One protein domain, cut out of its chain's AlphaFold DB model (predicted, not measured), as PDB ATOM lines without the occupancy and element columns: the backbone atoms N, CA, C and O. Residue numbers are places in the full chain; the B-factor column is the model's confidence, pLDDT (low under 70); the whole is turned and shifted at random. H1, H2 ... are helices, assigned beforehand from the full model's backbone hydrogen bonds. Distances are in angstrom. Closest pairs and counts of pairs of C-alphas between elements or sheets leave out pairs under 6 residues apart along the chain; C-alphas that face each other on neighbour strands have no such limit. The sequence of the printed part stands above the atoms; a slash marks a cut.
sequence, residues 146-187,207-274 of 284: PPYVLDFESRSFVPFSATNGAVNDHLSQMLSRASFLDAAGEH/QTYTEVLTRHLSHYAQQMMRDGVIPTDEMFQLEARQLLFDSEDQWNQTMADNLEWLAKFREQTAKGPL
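This is residues 146 to 187 and 207 to 274 of the 284 residues of an uncharacterized protein of Penicillium freii (UniProt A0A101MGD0). What shape? Helix H3 is the core, crossed by H4 and H5, with H2 at its first end and H1 near H5. What size? The printed part has 110 residues and five named helices, H1 to H5; it is all helix and compact, radius of gyration of the C-alphas 13.9 A, spans 39 by 30 by 29 A.

Which helix is longest? H3, residues 209 to 226, runs 25.7 A from C-alpha 209 at (-31.713, -38.003, -34.221). The others? H1 is residues 147 to 153, H2 166 to 177, H4 233 to 245 and H5 259 to 270, ending at C-alpha (-47.393, -22.815, -36.818).

How does H4 meet H3? They touch at a steep tilt of 48 degrees; the closest C-alphas, of Leu 217 and Phe 236, are 6.6 A apart. Which backbone is weakest? H1 has 1 of 3 O i to N i+4 pairs within hydrogen-bond range, and 2 of 4 O i to N i+3 pairs.

Where is the cut? Residues 188 to 206 are not printed, and C-alphas 187 and 207 are 20.3 A apart. Where is pLDDT low? It is under 70 in 23 residues.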
ATOM      1  N   PRO A 146     -29.544 -28.598 -29.692       86.12
ATOM      2  CA  PRO A 146     -29.604 -27.218 -29.243       86.12
ATOM      3  C   PRO A 146     -29.034 -27.070 -27.820       86.12
ATOM      4  O   PRO A 146     -29.392 -27.856 -26.939       86.12
ATOM      5  N   PRO A 147     -28.170 -26.076 -27.554       86.69
ATOM      6  CA  PRO A 147     -27.396 -26.014 -26.312       86.69
ATOM      7  C   PRO A 147     -28.219 -26.008 -25.025       86.69
ATOM      8  O   PRO A 147     -27.824 -26.611 -24.031       86.69
ATOM      9  N   TYR A 148     -29.381 -25.356 -25.059       85.88
ATOM     10  CA  TYR A 148     -30.329 -25.283 -23.946       85.88
ATOM     11  C   TYR A 148     -31.019 -26.625 -23.641       85.88
ATOM     12  O   TYR A 148     -31.598 -26.793 -22.572       85.88
ATOM     13  N   VAL A 149     -30.949 -27.595 -24.557       86.69
ATOM     14  CA  VAL A 149     -31.502 -28.944 -24.373       86.69
ATOM     15  C   VAL A 149     -30.429 -29.934 -23.918       86.69
ATOM     16  O   VAL A 149     -30.775 -30.973 -23.371       86.69
ATOM     17  N   LEU A 150     -29.135 -29.617 -24.060       85.12
ATOM     18  CA  LEU A 150     -28.039 -30.560 -23.792       85.12
ATOM     19  C   LEU A 150     -28.055 -31.153 -22.376       85.12
ATOM     20  O   LEU A 150     -27.814 -32.345 -22.225       85.12
ATOM     21  N   ASP A 151     -28.341 -30.363 -21.335       85.31
ATOM     22  CA  ASP A 151     -28.433 -30.913 -19.971       85.31
ATOM     23  C   ASP A 151     -29.612 -31.879 -19.822       85.31
ATOM     24  O   ASP A 151     -29.449 -32.956 -19.254       85.31
ATOM     25  N   PHE A 152     -30.776 -31.523 -20.372       84.62
ATOM     26  CA  PHE A 152     -31.962 -32.377 -20.347       84.62
ATOM     27  C   PHE A 152     -31.705 -33.692 -21.093       84.62
ATOM     28  O   PHE A 152     -31.949 -34.778 -20.578       84.62
ATOM     29  N   GLU A 153     -31.147 -33.573 -22.291       84.06
ATOM     30  CA  GLU A 153     -30.794 -34.676 -23.171       84.06
ATOM     31  C   GLU A 153     -29.792 -35.633 -22.513       84.06
ATOM     32  O   GLU A 153     -29.993 -36.848 -22.532       84.06
ATOM     33  N   SER A 154     -28.781 -35.087 -21.829       83.44
ATOM     34  CA  SER A 154     -27.735 -35.878 -21.176       83.44
ATOM     35  C   SER A 154     -28.243 -36.809 -20.068       83.44
ATOM     36  O   SER A 154     -27.528 -37.717 -19.644       83.44
ATOM     37  N   ARG A 155     -29.470 -36.577 -19.585       82.56
ATOM     38  CA  ARG A 155     -30.144 -37.370 -18.547       82.56
ATOM     39  C   ARG A 155     -31.122 -38.392 -19.124       82.56
ATOM     40  O   ARG A 155     -31.740 -39.125 -18.353       82.56
ATOM     41  N   SER A 156     -31.283 -38.426 -20.445       75.75
ATOM     42  CA  SER A 156     -32.120 -39.410 -21.123       75.75
ATOM     43  C   SER A 156     -31.515 -40.816 -21.027       75.75
ATOM     44  O   SER A 156     -30.351 -41.001 -20.662       75.75
ATOM     45  N   PHE A 157     -32.316 -41.834 -21.347       70.00
ATOM     46  CA  PHE A 157     -31.883 -43.232 -21.270       70.00
ATOM     47  C   PHE A 157     -30.747 -43.560 -22.255       70.00
ATOM     48  O   PHE A 157     -29.879 -44.379 -21.954       70.00
ATOM     49  N   VAL A 158     -30.735 -42.891 -23.413       70.56
ATOM     50  CA  VAL A 158     -29.675 -42.989 -24.422       70.56
ATOM     51  C   VAL A 158     -29.200 -41.573 -24.760       70.56
ATOM     52  O   VAL A 158     -29.698 -40.982 -25.716       70.56
ATOM     53  N   PRO A 159     -28.253 -41.018 -23.980       74.12
ATOM     54  CA  PRO A 159     -27.741 -39.677 -24.217       74.12
ATOM     55  C   PRO A 159     -27.080 -39.537 -25.586       74.12
ATOM     56  O   PRO A 159     -26.371 -40.435 -26.061       74.12
ATOM     57  N   PHE A 160     -27.231 -38.363 -26.177       72.19
ATOM     58  CA  PHE A 160     -26.612 -37.979 -27.422       72.19
ATOM     59  C   PHE A 160     -25.096 -38.052 -27.299       72.19
ATOM     60  O   PHE A 160     -24.471 -37.605 -26.333       72.19
ATOM     61  N   SER A 161     -24.474 -38.573 -28.350       71.69
ATOM     62  CA  SER A 161     -23.032 -38.547 -28.493       71.69
ATOM     63  C   SER A 161     -22.663 -38.408 -29.957       71.69
ATOM     64  O   SER A 161     -22.977 -39.272 -30.768       71.69
ATOM     65  N   ALA A 162     -21.898 -37.365 -30.277       68.00
ATOM     66  CA  ALA A 162     -21.321 -37.189 -31.608       68.00
ATOM     67  C   ALA A 162     -20.204 -38.202 -31.928       68.00
ATOM     68  O   ALA A 162     -19.704 -38.236 -33.048       68.00
ATOM     69  N   THR A 163     -19.765 -39.002 -30.949       64.38
ATOM     70  CA  THR A 163     -18.612 -39.908 -31.086       64.38
ATOM     71  C   THR A 163     -18.930 -41.378 -30.819       64.38
ATOM     72  O   THR A 163     -18.087 -42.226 -31.103       64.38
ATOM     73  N   ASN A 164     -20.089 -41.705 -30.236       63.94
ATOM     74  CA  ASN A 164     -20.419 -43.076 -29.843       63.94
ATOM     75  C   ASN A 164     -21.276 -43.780 -30.905       63.94
ATOM     76  O   ASN A 164     -22.390 -43.353 -31.190       63.94
ATOM     77  N   GLY A 165     -20.784 -44.906 -31.428       58.28
ATOM     78  CA  GLY A 165     -21.490 -45.713 -32.426       58.28
ATOM     79  C   GLY A 165     -22.803 -46.330 -31.933       58.28
ATOM     80  O   GLY A 165     -23.693 -46.530 -32.746       58.28
ATOM     81  N   ALA A 166     -22.980 -46.549 -30.624       60.00
ATOM     82  CA  ALA A 166     -24.239 -47.071 -30.073       60.00
ATOM     83  C   ALA A 166     -25.441 -46.129 -30.310       60.00
ATOM     84  O   ALA A 166     -26.582 -46.576 -30.385       60.00
ATOM     85  N   VAL A 167     -25.185 -44.825 -30.482       60.84
ATOM     86  CA  VAL A 167     -26.209 -43.833 -30.851       60.84
ATOM     87  C   VAL A 167     -26.659 -44.022 -32.306       60.84
ATOM     88  O   VAL A 167     -27.814 -43.750 -32.622       60.84
ATOM     89  N   ASN A 168     -25.800 -44.558 -33.184       61.22
ATOM     90  CA  ASN A 168     -26.177 -44.865 -34.566       61.22
ATOM     91  C   ASN A 168     -27.172 -46.027 -34.648       61.22
ATOM     92  O   ASN A 168     -28.038 -46.007 -35.519       61.22
ATOM     93  N   ASP A 169     -27.101 -47.005 -33.742       67.19
ATOM     94  CA  ASP A 169     -28.070 -48.108 -33.703       67.19
ATOM     95  C   ASP A 169     -29.459 -47.597 -33.297       67.19
ATOM     96  O   ASP A 169     -30.462 -47.946 -33.918       67.19
ATOM     97  N   HIS A 170     -29.523 -46.709 -32.299       68.25
ATOM     98  CA  HIS A 170     -30.778 -46.082 -31.873       68.25
ATOM     99  C   HIS A 170     -31.341 -45.140 -32.947       68.25
ATOM    100  O   HIS A 170     -32.531 -45.199 -33.249       68.25
ATOM    101  N   LEU A 171     -30.480 -44.363 -33.614       70.69
ATOM    102  CA  LEU A 171     -30.845 -43.563 -34.786       70.69
ATOM    103  C   LEU A 171     -31.382 -44.438 -35.928       70.69
ATOM    104  O   LEU A 171     -32.391 -44.094 -36.532       70.69
ATOM    105  N   SER A 172     -30.759 -45.587 -36.195       71.19
ATOM    106  CA  SER A 172     -31.208 -46.530 -37.229       71.19
ATOM    107  C   SER A 172     -32.589 -47.101 -36.904       71.19
ATOM    108  O   SER A 172     -33.450 -47.184 -37.779       71.19
ATOM    109  N   GLN A 173     -32.840 -47.431 -35.633       73.56
ATOM    110  CA  GLN A 173     -34.165 -47.855 -35.175       73.56
ATOM    111  C   GLN A 173     -35.201 -46.737 -35.332       73.56
ATOM    112  O   GLN A 173     -36.283 -46.983 -35.859       73.56
ATOM    113  N   MET A 174     -34.871 -45.502 -34.944       75.44
ATOM    114  CA  MET A 174     -35.756 -44.351 -35.149       75.44
ATOM    115  C   MET A 174     -36.066 -44.126 -36.629       75.44
ATOM    116  O   MET A 174     -37.226 -43.951 -36.983       75.44
ATOM    117  N   LEU A 175     -35.054 -44.170 -37.498       73.62
ATOM    118  CA  LEU A 175     -35.223 -44.019 -38.943       73.62
ATOM    119  C   LEU A 175     -36.116 -45.115 -39.532       73.62
ATOM    120  O   LEU A 175     -36.914 -44.819 -40.411       73.62
ATOM    121  N   SER A 176     -36.033 -46.350 -39.024       75.25
ATOM    122  CA  SER A 176     -36.912 -47.443 -39.464       75.25
ATOM    123  C   SER A 176     -38.383 -47.249 -39.076       75.25
ATOM    124  O   SER A 176     -39.265 -47.796 -39.733       75.25
ATOM    125  N   ARG A 177     -38.653 -46.477 -38.015       76.56
ATOM    126  CA  ARG A 177     -40.006 -46.186 -37.511       76.56
ATOM    127  C   ARG A 177     -40.572 -44.885 -38.073       76.56
ATOM    128  O   ARG A 177     -41.785 -44.755 -38.225       76.56
ATOM    129  N   ALA A 178     -39.706 -43.917 -38.360       76.38
ATOM    130  CA  ALA A 178     -40.104 -42.635 -38.910       76.38
ATOM    131  C   ALA A 178     -40.734 -42.845 -40.293       76.38
ATOM    132  O   ALA A 178     -40.072 -43.243 -41.249       76.38
ATOM    133  N   SER A 179     -42.032 -42.570 -40.405       63.09
ATOM    134  CA  SER A 179     -42.739 -42.636 -41.682       63.09
ATOM    135  C   SER A 179     -42.507 -41.332 -42.440       63.09
ATOM    136  O   SER A 179     -43.181 -40.331 -42.191       63.09
ATOM    137  N   PHE A 180     -41.529 -41.319 -43.345       62.12
ATOM    138  CA  PHE A 180     -41.308 -40.178 -44.232       62.12
ATOM    139  C   PHE A 180     -42.161 -40.337 -45.494       62.12
ATOM    140  O   PHE A 180     -41.889 -41.200 -46.329       62.12
ATOM    141  N   LEU A 181     -43.203 -39.508 -45.613       47.12
ATOM    142  CA  LEU A 181     -43.887 -39.264 -46.882       47.12
ATOM    143  C   LEU A 181     -43.108 -38.180 -47.630       47.12
ATOM    144  O   LEU A 181     -42.836 -37.111 -47.075       47.12
ATOM    145  N   ASP A 182     -42.731 -38.448 -48.872       46.00
ATOM    146  CA  ASP A 182     -42.161 -37.430 -49.752       46.00
ATOM    147  C   ASP A 182     -43.250 -36.490 -50.304       46.00
ATOM    148  O   ASP A 182     -44.449 -36.672 -50.088       46.00
ATOM    149  N   ALA A 183     -42.840 -35.430 -51.013       38.81
ATOM    150  CA  ALA A 183     -43.756 -34.427 -51.573       38.81
ATOM    151  C   ALA A 183     -44.797 -35.011 -52.557       38.81
ATOM    152  O   ALA A 183     -45.755 -34.320 -52.907       38.81
ATOM    153  N   ALA A 184     -44.612 -36.262 -52.994       44.38
ATOM    154  CA  ALA A 184     -45.524 -37.015 -53.850       44.38
ATOM    155  C   ALA A 184     -46.475 -37.951 -53.071       44.38
ATOM    156  O   ALA A 184     -47.419 -38.472 -53.663       44.38
ATOM    157  N   GLY A 185     -46.282 -38.121 -51.759       40.72
ATOM    158  CA  GLY A 185     -47.116 -38.969 -50.907       40.72
ATOM    159  C   GLY A 185     -46.757 -40.457 -50.943       40.72
ATOM    160  O   GLY A 185     -47.592 -41.280 -50.560       40.72
ATOM    161  N   GLU A 186     -45.551 -40.824 -51.381       38.41
ATOM    162  CA  GLU A 186     -45.055 -42.200 -51.340       38.41
ATOM    163  C   GLU A 186     -44.286 -42.468 -50.031       38.41
ATOM    164  O   GLU A 186     -43.647 -41.586 -49.455       38.41
ATOM    165  N   HIS A 187     -44.387 -43.700 -49.517       46.03
ATOM    166  CA  HIS A 187     -43.634 -44.133 -48.336       46.03
ATOM    167  C   HIS A 187     -42.175 -44.387 -48.726       46.03
ATOM    168  O   HIS A 187     -41.900 -45.299 -49.508       46.03
ATOM    169  N   GLN A 207     -28.534 -35.810 -40.101       60.16
ATOM    170  CA  GLN A 207     -27.233 -36.016 -39.461       60.16
ATOM    171  C   GLN A 207     -27.368 -36.240 -37.951       60.16
ATOM    172  O   GLN A 207     -26.402 -36.654 -37.302       60.16
ATOM    173  N   THR A 208     -28.552 -35.985 -37.386       72.00
ATOM    174  CA  THR A 208     -28.818 -36.112 -35.950       72.00
ATOM    175  C   THR A 208     -30.223 -36.667 -35.686       72.00
ATOM    176  O   THR A 208     -31.181 -36.301 -36.363       72.00
ATOM    177  N   TYR A 209     -30.394 -37.493 -34.646       76.69
ATOM    178  CA  TYR A 209     -31.713 -38.003 -34.221       76.69
ATOM    179  C   TYR A 209     -32.718 -36.887 -33.878       76.69
ATOM    180  O   TYR A 209     -33.928 -37.071 -33.989       76.69
ATOM    181  N   THR A 210     -32.224 -35.709 -33.497       79.56
ATOM    182  CA  THR A 210     -33.028 -34.511 -33.248       79.56
ATOM    183  C   THR A 210     -33.717 -34.001 -34.512       79.56
ATOM    184  O   THR A 210     -34.883 -33.618 -34.454       79.56
ATOM    185  N   GLU A 211     -33.036 -34.037 -35.657       80.69
ATOM    186  CA  GLU A 211     -33.588 -33.666 -36.964       80.69
ATOM    187  C   GLU A 211     -34.642 -34.684 -37.403       80.69
ATOM    188  O   GLU A 211     -35.722 -34.295 -37.844       80.69
ATOM    189  N   VAL A 212     -34.363 -35.980 -37.197       83.81
ATOM    190  CA  VAL A 212     -35.315 -37.082 -37.436       83.81
ATOM    191  C   VAL A 212     -36.595 -36.858 -36.642       83.81
ATOM    192  O   VAL A 212     -37.682 -36.842 -37.217       83.81
ATOM    193  N   LEU A 213     -36.462 -36.640 -35.331       86.44
ATOM    194  CA  LEU A 213     -37.587 -36.412 -34.431       86.44
ATOM    195  C   LEU A 213     -38.369 -35.156 -34.824       86.44
ATOM    196  O   LEU A 213     -39.590 -35.205 -34.936       86.44
ATOM    197  N   THR A 214     -37.676 -34.043 -35.074       88.75
ATOM    198  CA  THR A 214     -38.308 -32.776 -35.473       88.75
ATOM    199  C   THR A 214     -39.107 -32.960 -36.761       88.75
ATOM    200  O   THR A 214     -40.276 -32.583 -36.819       88.75
ATOM    201  N   ARG A 215     -38.515 -33.601 -37.779       87.56
ATOM    202  CA  ARG A 215     -39.163 -33.858 -39.070       87.56
ATOM    203  C   ARG A 215     -40.383 -34.766 -38.923       87.56
ATOM    204  O   ARG A 215     -41.432 -34.461 -39.488       87.56
ATOM    205  N   HIS A 216     -40.257 -35.841 -38.144       89.56
ATOM    206  CA  HIS A 216     -41.355 -36.766 -37.848       89.56
ATOM    207  C   HIS A 216     -42.525 -36.049 -37.172       89.56
ATOM    208  O   HIS A 216     -43.653 -36.115 -37.656       89.56
ATOM    209  N   LEU A 217     -42.257 -35.281 -36.113       92.00
ATOM    210  CA  LEU A 217     -43.300 -34.547 -35.397       92.00
ATOM    211  C   LEU A 217     -43.935 -33.451 -36.260       92.00
ATOM    212  O   LEU A 217     -45.135 -33.208 -36.144       92.00
ATOM    213  N   SER A 218     -43.177 -32.800 -37.150       91.31
ATOM    214  CA  SER A 218     -43.748 -31.856 -38.119       91.31
ATOM    215  C   SER A 218     -44.710 -32.553 -39.081       91.31
ATOM    216  O   SER A 218     -45.786 -32.022 -39.357       91.31
ATOM    217  N   HIS A 219     -44.362 -33.746 -39.566       89.25
ATOM    218  CA  HIS A 219     -45.243 -34.532 -40.426       89.25
ATOM    219  C   HIS A 219     -46.510 -34.986 -39.682       89.25
ATOM    220  O   HIS A 219     -47.621 -34.792 -40.178       89.25
ATOM    221  N   TYR A 220     -46.351 -35.499 -38.459       91.00
ATOM    222  CA  TYR A 220     -47.458 -35.839 -37.567       91.00
ATOM    223  C   TYR A 220     -48.395 -34.643 -37.345       91.00
ATOM    224  O   TYR A 220     -49.608 -34.761 -37.516       91.00
ATOM    225  N   ALA A 221     -47.840 -33.459 -37.054       91.69
ATOM    226  CA  ALA A 221     -48.623 -32.241 -36.869       91.69
ATOM    227  C   ALA A 221     -49.465 -31.908 -38.105       91.69
ATOM    228  O   ALA A 221     -50.653 -31.614 -37.987       91.69
ATOM    229  N   GLN A 222     -48.855 -31.974 -39.293       89.69
ATOM    230  CA  GLN A 222     -49.545 -31.713 -40.553       89.69
ATOM    231  C   GLN A 222     -50.673 -32.714 -40.798       89.69
ATOM    232  O   GLN A 222     -51.753 -32.300 -41.212       89.69
ATOM    233  N   GLN A 223     -50.451 -34.004 -40.534       89.69
ATOM    234  CA  GLN A 223     -51.480 -35.030 -40.695       89.69
ATOM    235  C   GLN A 223     -52.670 -34.782 -39.762       89.69
ATOM    236  O   GLN A 223     -53.800 -34.680 -40.230       89.69
ATOM    237  N   MET A 224     -52.417 -34.569 -38.469       90.12
ATOM    238  CA  MET A 224     -53.468 -34.262 -37.496       90.12
ATOM    239  C   MET A 224     -54.267 -33.011 -37.884       90.12
ATOM    240  O   MET A 224     -55.496 -33.007 -37.810       90.12
ATOM    241  N   MET A 225     -53.581 -31.960 -38.351       89.88
ATOM    242  CA  MET A 225     -54.233 -30.730 -38.807       89.88
ATOM    243  C   MET A 225     -55.086 -30.947 -40.065       89.88
ATOM    244  O   MET A 225     -56.161 -30.355 -40.160       89.88
ATOM    245  N   ARG A 226     -54.658 -31.801 -41.011       91.31
ATOM    246  CA  ARG A 226     -55.485 -32.203 -42.172       91.31
ATOM    247  C   ARG A 226     -56.759 -32.919 -41.728       91.31
ATOM    248  O   ARG A 226     -57.814 -32.679 -42.309       91.31
ATOM    249  N   ASP A 227     -56.666 -33.716 -40.669       91.69
ATOM    250  CA  ASP A 227     -57.792 -34.440 -40.074       91.69
ATOM    251  C   ASP A 227     -58.660 -33.550 -39.154       91.69
ATOM    252  O   ASP A 227     -59.605 -34.019 -38.520       91.69
ATOM    253  N   GLY A 228     -58.377 -32.241 -39.095       91.44
ATOM    254  CA  GLY A 228     -59.151 -31.256 -38.336       91.44
ATOM    255  C   GLY A 228     -58.838 -31.217 -36.838       91.44
ATOM    256  O   GLY A 228     -59.570 -30.581 -36.079       91.44
ATOM    257  N   VAL A 229     -57.758 -31.865 -36.400       93.25
ATOM    258  CA  VAL A 229     -57.321 -31.903 -35.001       93.25
ATOM    259  C   VAL A 229     -56.124 -30.979 -34.804       93.25
ATOM    260  O   VAL A 229     -55.147 -31.031 -35.546       93.25
ATOM    261  N   ILE A 230     -56.170 -30.140 -33.769       91.50
ATOM    262  CA  ILE A 230     -55.026 -29.315 -33.362       91.50
ATOM    263  C   ILE A 230     -54.182 -30.141 -32.380       91.50
ATOM    264  O   ILE A 230     -54.675 -30.420 -31.285       91.50
ATOM    265  N   PRO A 231     -52.938 -30.527 -32.727       92.31
ATOM    266  CA  PRO A 231     -52.095 -31.324 -31.840       92.31
ATOM    267  C   PRO A 231     -51.806 -30.601 -30.522       92.31
ATOM    268  O   PRO A 231     -51.435 -29.421 -30.519       92.31
ATOM    269  N   THR A 232     -51.950 -31.315 -29.406       93.19
ATOM    270  CA  THR A 232     -51.548 -30.832 -28.081       93.19
ATOM    271  C   THR A 232     -50.099 -31.203 -27.779       93.19
ATOM    272  O   THR A 232     -49.499 -32.056 -28.434       93.19
ATOM    273  N   ASP A 233     -49.536 -30.579 -26.747       93.75
ATOM    274  CA  ASP A 233     -48.190 -30.891 -26.260       93.75
ATOM    275  C   ASP A 233     -48.066 -32.373 -25.852       93.75
ATOM    276  O   ASP A 233     -47.089 -33.031 -26.198       93.75
ATOM    277  N   GLU A 234     -49.098 -32.920 -25.202       93.00
ATOM    278  CA  GLU A 234     -49.165 -34.329 -24.797       93.00
ATOM    279  C   GLU A 234     -49.145 -35.280 -26.001       93.00
ATOM    280  O   GLU A 234     -48.475 -36.312 -25.964       93.00
ATOM    281  N   MET A 235     -49.805 -34.910 -27.104       93.12
ATOM    282  CA  MET A 235     -49.789 -35.701 -28.338       93.12
ATOM    283  C   MET A 235     -48.390 -35.752 -28.954       93.12
ATOM    284  O   MET A 235     -47.941 -36.820 -29.357       93.12
ATOM    285  N   PHE A 236     -47.666 -34.628 -28.976       93.75
ATOM    286  CA  PHE A 236     -46.282 -34.610 -29.459       93.75
ATOM    287  C   PHE A 236     -45.338 -35.422 -28.577       93.75
ATOM    288  O   PHE A 236     -44.457 -36.109 -29.088       93.75
ATOM    289  N   GLN A 237     -45.515 -35.356 -27.258       93.50
ATOM    290  CA  GLN A 237     -44.724 -36.145 -26.317       93.50
ATOM    291  C   GLN A 237     -44.984 -37.643 -26.485       93.50
ATOM    292  O   GLN A 237     -44.039 -38.429 -26.497       93.50
ATOM    293  N   LEU A 238     -46.247 -38.051 -26.642       92.19
ATOM    294  CA  LEU A 238     -46.614 -39.445 -26.885       92.19
ATOM    295  C   LEU A 238     -46.012 -39.958 -28.199       92.19
ATOM    296  O   LEU A 238     -45.339 -40.986 -28.200       92.19
ATOM    297  N   GLU A 239     -46.178 -39.201 -29.283       92.62
ATOM    298  CA  GLU A 239     -45.633 -39.536 -30.600       92.62
ATOM    299  C   GLU A 239     -44.097 -39.642 -30.570       92.62
ATOM    300  O   GLU A 239     -43.508 -40.557 -31.147       92.62
ATOM    301  N   ALA A 240     -43.422 -38.752 -29.834       90.94
ATOM    302  CA  ALA A 240     -41.976 -38.813 -29.653       90.94
ATOM    303  C   ALA A 240     -41.534 -40.094 -28.927       90.94
ATOM    304  O   ALA A 240     -40.536 -40.706 -29.313       90.94
ATOM    305  N   ARG A 241     -42.263 -40.525 -27.887       90.38
ATOM    306  CA  ARG A 241     -41.957 -41.766 -27.154       90.38
ATOM    307  C   ARG A 241     -42.193 -43.005 -28.005       90.38
ATOM    308  O   ARG A 241     -41.342 -43.896 -28.007       90.38
ATOM    309  N   GLN A 242     -43.287 -43.026 -28.766       88.38
ATOM    310  CA  GLN A 242     -43.563 -44.092 -29.723       88.38
ATOM    311  C   GLN A 242     -42.425 -44.201 -30.750       88.38
ATOM    312  O   GLN A 242     -41.897 -45.289 -30.970       88.38
ATOM    313  N   LEU A 243     -41.942 -43.077 -31.290       86.88
ATOM    314  CA  LEU A 243     -40.821 -43.078 -32.233       86.88
ATOM    315  C   LEU A 243     -39.503 -43.577 -31.607       86.88
ATOM    316  O   LEU A 243     -38.807 -44.419 -32.185       86.88
ATOM    317  N   LEU A 244     -39.126 -43.044 -30.439       82.31
ATOM    318  CA  LEU A 244     -37.816 -43.316 -29.832       82.31
ATOM    319  C   LEU A 244     -37.743 -44.691 -29.160       82.31
ATOM    320  O   LEU A 244     -36.697 -45.344 -29.219       82.31
ATOM    321  N   PHE A 245     -38.823 -45.131 -28.521       81.44
ATOM    322  CA  PHE A 245     -38.810 -46.274 -27.607       81.44
ATOM    323  C   PHE A 245     -39.850 -47.345 -27.931       81.44
ATOM    324  O   PHE A 245     -39.854 -48.367 -27.250       81.44
ATOM    325  N   ASP A 246     -40.704 -47.138 -28.942       83.56
ATOM    326  CA  ASP A 246     -41.827 -48.036 -29.256       83.56
ATOM    327  C   ASP A 246     -42.711 -48.291 -28.020       83.56
ATOM    328  O   ASP A 246     -43.097 -49.410 -27.682       83.56
ATOM    329  N   SER A 247     -42.925 -47.225 -27.248       81.25
ATOM    330  CA  SER A 247     -43.555 -47.279 -25.937       81.25
ATOM    331  C   SER A 247     -44.249 -45.961 -25.625       81.25
ATOM    332  O   SER A 247     -43.799 -44.895 -26.035       81.25
ATOM    333  N   GLU A 248     -45.318 -46.036 -24.843       83.06
ATOM    334  CA  GLU A 248     -46.048 -44.882 -24.308       83.06
ATOM    335  C   GLU A 248     -45.680 -44.591 -22.841       83.06
ATOM    336  O   GLU A 248     -46.284 -43.733 -22.199       83.06
ATOM    337  N   ASP A 249     -44.698 -45.315 -22.288       83.06
ATOM    338  CA  ASP A 249     -44.306 -45.187 -20.885       83.06
ATOM    339  C   ASP A 249     -43.757 -43.783 -20.587       83.06
ATOM    340  O   ASP A 249     -42.795 -43.322 -21.199       83.06
ATOM    341  N   GLN A 250     -44.346 -43.110 -19.600       80.19
ATOM    342  CA  GLN A 250     -43.984 -41.756 -19.176       80.19
ATOM    343  C   GLN A 250     -42.562 -41.660 -18.603       80.19
ATOM    344  O   GLN A 250     -41.996 -40.567 -18.557       80.19
ATOM    345  N   TRP A 251     -41.967 -42.785 -18.190       81.19
ATOM    346  CA  TRP A 251     -40.561 -42.844 -17.780       81.19
ATOM    347  C   TRP A 251     -39.589 -42.663 -18.950       81.19
ATOM    348  O   TRP A 251     -38.443 -42.263 -18.737       81.19
ATOM    349  N   ASN A 252     -40.043 -42.891 -20.183       82.50
ATOM    350  CA  ASN A 252     -39.262 -42.643 -21.383       82.50
ATOM    351  C   ASN A 252     -39.292 -41.146 -21.721       82.50
ATOM    352  O   ASN A 252     -40.209 -40.656 -22.381       82.50
ATOM    353  N   GLN A 253     -38.294 -40.405 -21.241       84.00
ATOM    354  CA  GLN A 253     -38.148 -38.978 -21.534       84.00
ATOM    355  C   GLN A 253     -37.480 -38.748 -22.893       84.00
ATOM    356  O   GLN A 253     -36.489 -39.391 -23.242       84.00
ATOM    357  N   THR A 254     -38.010 -37.788 -23.644       87.12
ATOM    358  CA  THR A 254     -37.562 -37.380 -24.981       87.12
ATOM    359  C   THR A 254     -37.342 -35.868 -25.024       87.12
ATOM    360  O   THR A 254     -37.799 -35.143 -24.143       87.12
ATOM    361  N   MET A 255     -36.710 -35.333 -26.077       87.00
ATOM    362  CA  MET A 255     -36.617 -33.871 -26.231       87.00
ATOM    363  C   MET A 255     -37.985 -33.169 -26.273       87.00
ATOM    364  O   MET A 255     -38.064 -32.003 -25.893       87.00
ATOM    365  N   ALA A 256     -39.060 -33.856 -26.685       90.38
ATOM    366  CA  ALA A 256     -40.410 -33.292 -26.681       90.38
ATOM    367  C   ALA A 256     -40.941 -33.015 -25.259       90.38
ATOM    368  O   ALA A 256     -41.886 -32.246 -25.093       90.38
ATOM    369  N   ASP A 257     -40.309 -33.579 -24.226       90.44
ATOM    370  CA  ASP A 257     -40.614 -33.297 -22.821       90.44
ATOM    371  C   ASP A 257     -39.910 -32.029 -22.299       90.44
ATOM    372  O   ASP A 257     -40.221 -31.537 -21.212       90.44
ATOM    373  N   ASN A 258     -38.984 -31.449 -23.074       90.19
ATOM    374  CA  ASN A 258     -38.391 -30.153 -22.770       90.19
ATOM    375  C   ASN A 258     -39.335 -29.020 -23.214       90.19
ATOM    376  O   ASN A 258     -39.561 -28.805 -24.405       90.19
ATOM    377  N   LEU A 259     -39.849 -28.254 -22.244       90.25
ATOM    378  CA  LEU A 259     -40.829 -27.185 -22.484       90.25
ATOM    379  C   LEU A 259     -40.324 -26.087 -23.433       90.25
ATOM    380  O   LEU A 259     -41.088 -25.591 -24.258       90.25
ATOM    381  N   GLU A 260     -39.048 -25.698 -23.327       90.31
ATOM    382  CA  GLU A 260     -38.467 -24.665 -24.195       90.31
ATOM    383  C   GLU A 260     -38.361 -25.163 -25.641       90.31
ATOM    384  O   GLU A 260     -38.692 -24.432 -26.578       90.31
ATOM    385  N   TRP A 261     -37.937 -26.415 -25.828       92.25
ATOM    386  CA  TRP A 261     -37.860 -27.042 -27.144       92.25
ATOM    387  C   TRP A 261     -39.248 -27.178 -27.777       92.25
ATOM    388  O   TRP A 261     -39.441 -26.755 -28.917       92.25
ATOM    389  N   LEU A 262     -40.231 -27.691 -27.030       91.75
ATOM    390  CA  LEU A 262     -41.579 -27.923 -27.547       91.75
ATOM    391  C   LEU A 262     -42.281 -26.613 -27.929       91.75
ATOM    392  O   LEU A 262     -42.924 -26.535 -28.977       91.75
ATOM    393  N   ALA A 263     -42.100 -25.554 -27.134       90.69
ATOM    394  CA  ALA A 263     -42.616 -24.226 -27.459       90.69
ATOM    395  C   ALA A 263     -42.037 -23.695 -28.783       90.69
ATOM    396  O   ALA A 263     -42.792 -23.246 -29.649       90.69
ATOM    397  N   LYS A 264     -40.713 -23.804 -28.976       89.62
ATOM    398  CA  LYS A 264     -40.042 -23.398 -30.225       89.62
ATOM    399  C   LYS A 264     -40.495 -24.241 -31.416       89.62
ATOM    400  O   LYS A 264     -40.787 -23.690 -32.475       89.62
ATOM    401  N   PHE A 265     -40.607 -25.556 -31.238       91.38
ATOM    402  CA  PHE A 265     -41.100 -26.473 -32.263       91.38
ATOM    403  C   PHE A 265     -42.519 -26.105 -32.726       91.38
ATOM    404  O   PHE A 265     -42.799 -26.042 -33.928       91.38
ATOM    405  N   ARG A 266     -43.419 -25.796 -31.785       89.19
ATOM    406  CA  ARG A 266     -44.789 -25.373 -32.104       89.19
ATOM    407  C   ARG A 266     -44.832 -24.042 -32.834       89.19
ATOM    408  O   ARG A 266     -45.585 -23.909 -33.794       89.19
ATOM    409  N   GLU A 267     -44.024 -23.074 -32.410       88.81
ATOM    410  CA  GLU A 267     -43.932 -21.779 -33.085       88.81
ATOM    411  C   GLU A 267     -43.448 -21.933 -34.535       88.81
ATOM    412  O   GLU A 267     -44.006 -21.313 -35.441       88.81
ATOM    413  N   GLN A 268     -42.449 -22.786 -34.773       85.69
ATOM    414  CA  GLN A 268     -41.944 -23.085 -36.114       85.69
ATOM    415  C   GLN A 268     -42.999 -23.786 -36.975       85.69
ATOM    416  O   GLN A 268     -43.243 -23.377 -38.107       85.69
ATOM    417  N   THR A 269     -43.677 -24.793 -36.425       81.19
ATOM    418  CA  THR A 269     -44.706 -25.554 -37.148       81.19
ATOM    419  C   THR A 269     -45.925 -24.686 -37.482       81.19
ATOM    420  O   THR A 269     -46.494 -24.805 -38.565       81.19
ATOM    421  N   ALA A 270     -46.297 -23.757 -36.595       76.00
ATOM    422  CA  ALA A 270     -47.393 -22.815 -36.818       76.00
ATOM    423  C   ALA A 270     -47.098 -21.774 -37.913       76.00
ATOM    424  O   ALA A 270     -48.031 -21.243 -38.513       76.00
ATOM    425  N   LYS A 271     -45.822 -21.477 -38.188       69.12
ATOM    426  CA  LYS A 271     -45.407 -20.502 -39.211       69.12
ATOM    427  C   LYS A 271     -45.414 -21.064 -40.645       69.12
ATOM    428  O   LYS A 271     -45.268 -20.283 -41.581       69.12
ATOM    429  N   GLY A 272     -45.655 -22.366 -40.837       54.50
ATOM    430  CA  GLY A 272     -45.612 -23.022 -42.154       54.50
ATOM    431  C   GLY A 272     -44.182 -23.162 -42.712       54.50
ATOM    432  O   GLY A 272     -43.243 -22.612 -42.133       54.50
ATOM    433  N   PRO A 273     -43.968 -23.923 -43.806       39.91
ATOM    434  CA  PRO A 273     -42.633 -24.104 -44.365       39.91
ATOM    435  C   PRO A 273     -42.069 -22.753 -44.820       39.91
ATOM    436  O   PRO A 273     -42.732 -22.005 -45.538       39.91
ATOM    437  N   LEU A 274     -40.851 -22.458 -44.355       34.97
ATOM    438  CA  LEU A 274     -40.066 -21.256 -44.641       34.97
ATOM    439  C   LEU A 274     -40.208 -20.833 -46.108       34.97
ATOM    440  O   LEU A 274     -39.763 -21.537 -47.013       34.97
TER     441      LEU A 274